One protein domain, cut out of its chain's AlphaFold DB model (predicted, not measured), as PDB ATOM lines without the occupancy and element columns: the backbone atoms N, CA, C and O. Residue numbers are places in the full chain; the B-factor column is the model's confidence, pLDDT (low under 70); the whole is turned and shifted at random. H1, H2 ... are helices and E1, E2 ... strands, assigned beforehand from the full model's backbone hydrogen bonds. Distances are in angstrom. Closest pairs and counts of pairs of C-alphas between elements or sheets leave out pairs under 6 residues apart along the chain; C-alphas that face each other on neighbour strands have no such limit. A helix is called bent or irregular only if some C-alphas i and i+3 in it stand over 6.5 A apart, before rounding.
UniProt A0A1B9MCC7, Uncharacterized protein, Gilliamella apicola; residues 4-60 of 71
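AT A GLANCE: This is residues 4 to 60 of the 71 residues of an uncharacterized protein of Gilliamella apicola (UniProt A0A1B9MCC7). Look first for a small, strongly twisted sheet of three strands, E1, E2 and E3, with the helix H1 standing up from one face near one end and the short helix H2 off the sheet, well away from H1. The link of residues 19 to 27 passes over that face on its way from H1 to H2, whose residues 28 to 32 stand free. The printed part has 57 residues with two named helices and three named strands, in the order E1, H1, H2, E2, E3 along the chain; the sheet runs E1, E2, E3 and is mixed. The class is mixed, helices and strands, and the whole is compact and rounded, with a radius of gyration of the C-alphas of 11.3 A and spans of 28 by 22 by 20 A.

IN THESE COORDINATES: Find C-alpha 4 at (3.394, 45.739, 9.814), where strand E1, residues 4 to 8, begins. Beside it look for E2, residues 42 to 47, 15.8 A long, and then E3, residues 52 to 58, 18.4 A long, which ends at C-alpha 58 at (-6.317, 47.644, 13.126). Helix H1, residues 10 to 18, starts at C-alpha 10 at (7.891, 44.060, 28.212) and is 12.3 A long. Helix H2, residues 28 to 34, is irregular: C-alphas 29 and 32 are 7.6 A apart.

HOW THE PARTS SIT: In the sheet E2 is the inner strand, and E1 and E3 are edge strands. E1 and E2 are parallel at 31 degrees, with N 6 and O 44 within hydrogen-bond range at 2.9 A. E2 and E3 are an antiparallel hairpin at 155 degrees; look for N 43 and O 57 at 2.8 A. H1 is on the sheet at a height of 8.8 A over it, and its line stands up from the local plane at 54 degrees. It lies over E2 and only just not over E1, with 5 and 2 of its C-alphas falling on them. The closest C-alphas of H1 and E2, those of Pro 10 and Leu 47, are 6.7 A apart. H2 is not on the sheet, and it is apart from H1, E1 and E3. E1, H1, H2 and E2 form a strand-helix-strand unit, two parallel neighbour strands with helices between them, and its crossover is right-handed. In H1 every O i to N i+4 pair is within hydrogen-bond range; in H2 1 of 3 is, beside 3 of 4 O i to N i+3 pairs.

THE WHOLE: The two C-alphas farthest apart, those of Ala 39 and Arg 49, are 29.2 A from each other. Residues 4 to 60 are printed without a cut. The links from E1 to H1 and from E2 to E3 are tight, those from H1 to H2 and from H2 to E2 short. The mean pLDDT of the printed part is 93.5, and no printed residue is under 70.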
ATOM      1  N   TYR A   4       2.172  45.220   9.210       95.81
ATOM      2  CA  TYR A   4       3.394  45.739   9.814       95.81
ATOM      3  C   TYR A   4       3.638  45.066  11.159       95.81
ATOM      4  O   TYR A   4       2.716  44.862  11.945       95.81
ATOM      5  N   THR A   5       4.891  44.739  11.458       95.00
ATOM      6  CA  THR A   5       5.254  44.243  12.788       95.00
ATOM      7  C   THR A   5       5.389  45.422  13.741       95.00
ATOM      8  O   THR A   5       6.266  46.266  13.557       95.00
ATOM      9  N   ASN A   6       4.556  45.453  14.778       94.69
ATOM     10  CA  ASN A   6       4.684  46.398  15.878       94.69
ATOM     11  C   ASN A   6       5.430  45.720  17.032       94.69
ATOM     12  O   ASN A   6       5.008  44.669  17.515       94.69
ATOM     13  N   ILE A   7       6.577  46.273  17.417       94.38
ATOM     14  CA  ILE A   7       7.521  45.625  18.328       94.38
ATOM     15  C   ILE A   7       7.427  46.279  19.702       94.38
ATOM     16  O   ILE A   7       7.788  47.441  19.868       94.38
ATOM     17  N   PHE A   8       7.037  45.489  20.697       93.06
ATOM     18  CA  PHE A   8       6.999  45.901  22.093       93.06
ATOM     19  C   PHE A   8       8.143  45.276  22.882       93.06
ATOM     20  O   PHE A   8       8.465  44.101  22.687       93.06
ATOM     21  N   SER A   9       8.717  46.036  23.815       92.88
ATOM     22  CA  SER A   9       9.430  45.470  24.958       92.88
ATOM     23  C   SER A   9       8.424  45.133  26.067       92.88
ATOM     24  O   SER A   9       7.294  45.621  26.019       92.88
ATOM     25  N   PRO A  10       8.775  44.308  27.070       92.50
ATOM     26  CA  PRO A  10       7.891  44.060  28.212       92.50
ATOM     27  C   PRO A  10       7.401  45.346  28.884       92.50
ATOM     28  O   PRO A  10       6.236  45.445  29.255       92.50
ATOM     29  N   GLU A  11       8.271  46.351  28.974       92.25
ATOM     30  CA  GLU A  11       7.977  47.637  29.597       92.25
ATOM     31  C   GLU A  11       6.974  48.449  28.758       92.25
ATOM     32  O   GLU A  11       5.956  48.896  29.286       92.25
ATOM     33  N   THR A  12       7.193  48.575  27.439       91.81
ATOM     34  CA  THR A  12       6.259  49.311  26.566       91.81
ATOM     35  C   THR A  12       4.953  48.557  26.338       91.81
ATOM     36  O   THR A  12       3.907  49.184  26.193       91.81
ATOM     37  N   TYR A  13       4.977  47.221  26.362       92.12
ATOM     38  CA  TYR A  13       3.765  46.406  26.350       92.12
ATOM     39  C   TYR A  13       2.928  46.656  27.602       92.12
ATOM     40  O   TYR A  13       1.729  46.881  27.488       92.12
ATOM     41  N   GLN A  14       3.541  46.671  28.790       92.38
ATOM     42  CA  GLN A  14       2.824  46.957  30.031       92.38
ATOM     43  C   GLN A  14       2.230  48.373  30.029       92.38
ATOM     44  O   GLN A  14       1.077  48.546  30.420       92.38
ATOM     45  N   ALA A  15       2.984  49.370  29.555       92.19
ATOM     46  CA  ALA A  15       2.494  50.742  29.419       92.19
ATOM     47  C   ALA A  15       1.299  50.825  28.452       92.19
ATOM     48  O   ALA A  15       0.272  51.405  28.795       92.19
ATOM     49  N   PHE A  16       1.384  50.161  27.296       92.19
ATOM     50  CA  PHE A  16       0.273  50.049  26.349       92.19
ATOM     51  C   PHE A  16      -0.939  49.325  26.956       92.19
ATOM     52  O   PHE A  16      -2.080  49.747  26.788       92.19
ATOM     53  N   MET A  17      -0.716  48.256  27.725       91.06
ATOM     54  CA  MET A  17      -1.795  47.531  28.400       91.06
ATOM     55  C   MET A  17      -2.493  48.361  29.482       91.06
ATOM     56  O   MET A  17      -3.678  48.139  29.738       91.06
ATOM     57  N   ASN A  18      -1.795  49.333  30.064       92.38
ATOM     58  CA  ASN A  18      -2.335  50.251  31.063       92.38
ATOM     59  C   ASN A  18      -2.939  51.534  30.458       92.38
ATOM     60  O   ASN A  18      -3.536  52.307  31.200       92.38
ATOM     61  N   SER A  19      -2.802  51.767  29.149       90.25
ATOM     62  CA  SER A  19      -3.434  52.895  28.454       90.25
ATOM     63  C   SER A  19      -4.801  52.514  27.878       90.25
ATOM     64  O   SER A  19      -5.220  51.349  27.918       90.25
ATOM     65  N   ASP A  20      -5.470  53.485  27.258       91.12
ATOM     66  CA  ASP A  20      -6.726  53.270  26.534       91.12
ATOM     67  C   ASP A  20      -6.548  52.473  25.226       91.12
ATOM     68  O   ASP A  20      -7.533  52.117  24.586       91.12
ATOM     69  N   LYS A  21      -5.300  52.148  24.834       91.00
ATOM     70  CA  LYS A  21      -4.944  51.341  23.640       91.00
ATOM     71  C   LYS A  21      -5.458  51.918  22.318       91.00
ATOM     72  O   LYS A  21      -5.565  51.203  21.326       91.00
ATOM     73  N   THR A  22      -5.754  53.211  22.298       91.50
ATOM     74  CA  THR A  22      -6.261  53.936  21.128       91.50
ATOM     75  C   THR A  22      -5.151  54.363  20.172       91.50
ATOM     76  O   THR A  22      -5.411  54.585  18.994       91.50
ATOM     77  N   VAL A  23      -3.910  54.460  20.661       92.19
ATOM     78  CA  VAL A  23      -2.767  55.006  19.919       92.19
ATOM     79  C   VAL A  23      -1.526  54.129  20.081       92.19
ATOM     80  O   VAL A  23      -1.284  53.553  21.144       92.19
ATOM     81  N   SER A  24      -0.717  54.039  19.023       90.56
ATOM     82  CA  SER A  24       0.590  53.369  19.034       90.56
ATOM     83  C   SER A  24       1.677  54.355  18.621       90.56
ATOM     84  O   SER A  24       1.649  54.882  17.511       90.56
ATOM     85  N   GLY A  25       2.649  54.576  19.504       90.12
ATOM     86  CA  GLY A  25       3.750  55.512  19.283       90.12
ATOM     87  C   GLY A  25       4.973  54.854  18.645       90.12
ATOM     88  O   GLY A  25       5.304  53.704  18.940       90.12
ATOM     89  N   PHE A  26       5.683  55.607  17.808       90.56
ATOM     90  CA  PHE A  26       6.945  55.187  17.197       90.56
ATOM     91  C   PHE A  26       8.005  56.271  17.369       90.56
ATOM     92  O   PHE A  26       7.703  57.453  17.524       90.56
ATOM     93  N   ARG A  27       9.282  55.879  17.333       89.69
ATOM     94  CA  ARG A  27      10.381  56.850  17.442       89.69
ATOM     95  C   ARG A  27      10.415  57.731  16.194       89.69
ATOM     96  O   ARG A  27      10.230  57.223  15.094       89.69
ATOM     97  N   VAL A  28      10.805  59.001  16.335       91.06
ATOM     98  CA  VAL A  28      10.912  59.972  15.218       91.06
ATOM     99  C   VAL A  28      11.731  59.436  14.033       91.06
ATOM    100  O   VAL A  28      11.390  59.656  12.876       91.06
ATOM    101  N   ARG A  29      12.776  58.638  14.290       92.94
ATOM    102  CA  ARG A  29      13.574  57.982  13.236       92.94
ATOM    103  C   ARG A  29      12.751  57.054  12.322       92.94
ATOM    104  O   ARG A  29      13.167  56.787  11.200       92.94
ATOM    105  N   GLN A  30      11.616  56.543  12.791       92.38
ATOM    106  CA  GLN A  30      10.704  55.679  12.038       92.38
ATOM    107  C   GLN A  30       9.602  56.462  11.307       92.38
ATOM    108  O   GLN A  30       8.754  55.834  10.677       92.38
ATOM    109  N   LYS A  31       9.622  57.804  11.335       93.25
ATOM    110  CA  LYS A  31       8.607  58.665  10.707       93.25
ATOM    111  C   LYS A  31       8.321  58.294   9.249       93.25
ATOM    112  O   LYS A  31       7.173  58.075   8.899       93.25
ATOM    113  N   SER A  32       9.355  58.098   8.430       93.94
ATOM    114  CA  SER A  32       9.192  57.743   7.009       93.94
ATOM    115  C   SER A  32       8.518  56.387   6.764       93.94
ATOM    116  O   SER A  32       8.000  56.137   5.675       93.94
ATOM    117  N   LEU A  33       8.551  55.479   7.746       93.00
ATOM    118  CA  LEU A  33       7.797  54.227   7.709       93.00
ATOM    119  C   LEU A  33       6.373  54.437   8.228       93.00
ATOM    120  O   LEU A  33       5.442  53.923   7.617       93.00
ATOM    121  N   ALA A  34       6.209  55.201   9.312       93.19
ATOM    122  CA  ALA A  34       4.906  55.528   9.887       93.19
ATOM    123  C   ALA A  34       4.012  56.279   8.887       93.19
ATOM    124  O   ALA A  34       2.853  55.920   8.738       93.19
ATOM    125  N   GLU A  35       4.566  57.219   8.115       94.44
ATOM    126  CA  GLU A  35       3.869  57.963   7.049       94.44
ATOM    127  C   GLU A  35       3.273  57.070   5.947       94.44
ATOM    128  O   GLU A  35       2.392  57.498   5.205       94.44
ATOM    129  N   LYS A  36       3.747  55.825   5.810       94.62
ATOM    130  CA  LYS A  36       3.226  54.872   4.817       94.62
ATOM    131  C   LYS A  36       2.012  54.097   5.316       94.62
ATOM    132  O   LYS A  36       1.333  53.492   4.488       94.62
ATOM    133  N   VAL A  37       1.784  54.084   6.628       95.31
ATOM    134  CA  VAL A  37       0.672  53.379   7.267       95.31
ATOM    135  C   VAL A  37      -0.629  54.106   6.951       95.31
ATOM    136  O   VAL A  37      -0.685  55.337   6.966       95.31
ATOM    137  N   LYS A  38      -1.679  53.346   6.650       95.75
ATOM    138  CA  LYS A  38      -3.002  53.876   6.312       95.75
ATOM    139  C   LYS A  38      -4.083  53.187   7.133       95.75
ATOM    140  O   LYS A  38      -3.891  52.077   7.625       95.75
ATOM    141  N   ALA A  39      -5.241  53.836   7.227       96.44
ATOM    142  CA  ALA A  39      -6.428  53.214   7.793       96.44
ATOM    143  C   ALA A  39      -6.745  51.882   7.078       96.44
ATOM    144  O   ALA A  39      -6.640  51.779   5.850       96.44
ATOM    145  N   GLY A  40      -7.097  50.860   7.858       96.69
ATOM    146  CA  GLY A  40      -7.309  49.481   7.417       96.69
ATOM    147  C   GLY A  40      -6.036  48.630   7.309       96.69
ATOM    148  O   GLY A  40      -6.119  47.470   6.912       96.69
ATOM    149  N   ASP A  41      -4.851  49.163   7.624       97.44
ATOM    150  CA  ASP A  41      -3.647  48.341   7.791       97.44
ATOM    151  C   ASP A  41      -3.634  47.657   9.166       97.44
ATOM    152  O   ASP A  41      -4.265  48.118  10.117       97.44
ATOM    153  N   ILE A  42      -2.900  46.544   9.283       97.25
ATOM    154  CA  ILE A  42      -2.861  45.740  10.510       97.25
ATOM    155  C   ILE A  42      -1.463  45.749  11.130       97.25
ATOM    156  O   ILE A  42      -0.469  45.378  10.496       97.25
ATOM    157  N   PHE A  43      -1.398  46.081  12.418       96.31
ATOM    158  CA  PHE A  43      -0.223  45.887  13.255       96.31
ATOM    159  C   PHE A  43      -0.234  44.510  13.912       96.31
ATOM    160  O   PHE A  43      -1.067  44.203  14.762       96.31
ATOM    161  N   ILE A  44       0.757  43.693  13.568       96.75
ATOM    162  CA  ILE A  44       1.038  42.426  14.235       96.75
ATOM    163  C   ILE A  44       1.915  42.721  15.449       96.75
ATOM    164  O   ILE A  44       3.104  43.014  15.306       96.75
ATOM    165  N   CYS A  45       1.334  42.646  16.645       95.38
ATOM    166  CA  CYS A  45       2.021  42.976  17.888       95.38
ATOM    167  C   CYS A  45       2.951  41.833  18.298       95.38
ATOM    168  O   CYS A  45       2.505  40.713  18.558       95.38
ATOM    169  N   TYR A  46       4.249  42.119  18.355       96.75
ATOM    170  CA  TYR A  46       5.298  41.186  18.731       96.75
ATOM    171  C   TYR A  46       6.017  41.662  19.987       96.75
ATOM    172  O   TYR A  46       6.604  42.744  20.012       96.75
ATOM    173  N   LEU A  47       6.008  40.822  21.014       94.88
ATOM    174  CA  LEU A  47       6.672  41.083  22.279       94.88
ATOM    175  C   LEU A  47       8.074  40.471  22.266       94.88
ATOM    176  O   LEU A  47       8.242  39.244  22.270       94.88
ATOM    177  N   VAL A  48       9.093  41.334  22.250       93.62
ATOM    178  CA  VAL A  48      10.491  40.896  22.327       93.62
ATOM    179  C   VAL A  48      10.797  40.308  23.702       93.62
ATOM    180  O   VAL A  48      10.069  40.533  24.666       93.62
ATOM    181  N   ARG A  49      11.881  39.528  23.794       93.06
ATOM    182  CA  ARG A  49      12.293  38.723  24.967       93.06
ATOM    183  C   ARG A  49      11.376  37.547  25.313       93.06
ATOM    184  O   ARG A  49      11.866  36.569  25.861       93.06
ATOM    185  N   LEU A  50      10.096  37.603  24.949       91.06
ATOM    186  CA  LEU A  50       9.163  36.479  25.087       91.06
ATOM    187  C   LEU A  50       8.936  35.721  23.773       91.06
ATOM    188  O   LEU A  50       8.436  34.599  23.794       91.06
ATOM    189  N   SER A  51       9.324  36.309  22.639       91.38
ATOM    190  CA  SER A  51       9.168  35.728  21.300       91.38
ATOM    191  C   SER A  51       7.724  35.334  20.983       91.38
ATOM    192  O   SER A  51       7.449  34.272  20.419       91.38
ATOM    193  N   ARG A  52       6.775  36.193  21.374       92.38
ATOM    194  CA  ARG A  52       5.341  35.949  21.197       92.38
ATOM    195  C   ARG A  52       4.684  37.041  20.374       92.38
ATOM    196  O   ARG A  52       4.922  38.225  20.584       92.38
ATOM    197  N   ARG A  53       3.798  36.615  19.471       93.06
ATOM    198  CA  ARG A  53       2.767  37.484  18.902       93.06
ATOM    199  C   ARG A  53       1.651  37.595  19.936       93.06
ATOM    200  O   ARG A  53       1.085  36.571  20.306       93.06
ATOM    201  N   CYS A  54       1.401  38.799  20.435       92.31
ATOM    202  CA  CYS A  54       0.480  39.042  21.547       92.31
ATOM    203  C   CYS A  54      -0.851  39.672  21.116       92.31
ATOM    204  O   CYS A  54      -1.758  39.767  21.936       92.31
ATOM    205  N   GLY A  55      -0.994  40.069  19.849       93.62
ATOM    206  CA  GLY A  55      -2.242  40.632  19.344       93.62
ATOM    207  C   GLY A  55      -2.144  41.164  17.919       93.62
ATOM    208  O   GLY A  55      -1.073  41.163  17.304       93.62
ATOM    209  N   LEU A  56      -3.286  41.623  17.419       95.62
ATOM    210  CA  LEU A  56      -3.437  42.349  16.163       95.62
ATOM    211  C   LEU A  56      -4.157  43.663  16.473       95.62
ATOM    212  O   LEU A  56      -5.127  43.648  17.227       95.62
ATOM    213  N   LEU A  57      -3.691  44.773  15.904       95.25
ATOM    214  CA  LEU A  57      -4.368  46.069  15.991       95.25
ATOM    215  C   LEU A  57      -4.687  46.548  14.580       95.25
ATOM    216  O   LEU A  57      -3.816  46.520  13.712       95.25
ATOM    217  N   GLU A  58      -5.918  46.986  14.363       96.75
ATOM    218  CA  GLU A  58      -6.317  47.644  13.126       96.75
ATOM    219  C   GLU A  58      -6.050  49.144  13.230       96.75
ATOM    220  O   GLU A  58      -6.358  49.781  14.239       96.75
ATOM    221  N   VAL A  59      -5.452  49.708  12.187       96.44
ATOM    222  CA  VAL A  59      -5.236  51.146  12.078       96.44
ATOM    223  C   VAL A  59      -6.551  51.792  11.660       96.44
ATOM    224  O   VAL A  59      -7.027  51.564  10.552       96.44
ATOM    225  N   ILE A  60      -7.130  52.605  12.539       96.62
ATOM    226  CA  ILE A  60      -8.405  53.290  12.275       96.62
ATOM    227  C   ILE A  60      -8.228  54.670  11.637       96.62
ATOM    228  O   ILE A  60      -9.117  55.131  10.929       96.62
TER     229      ILE A  60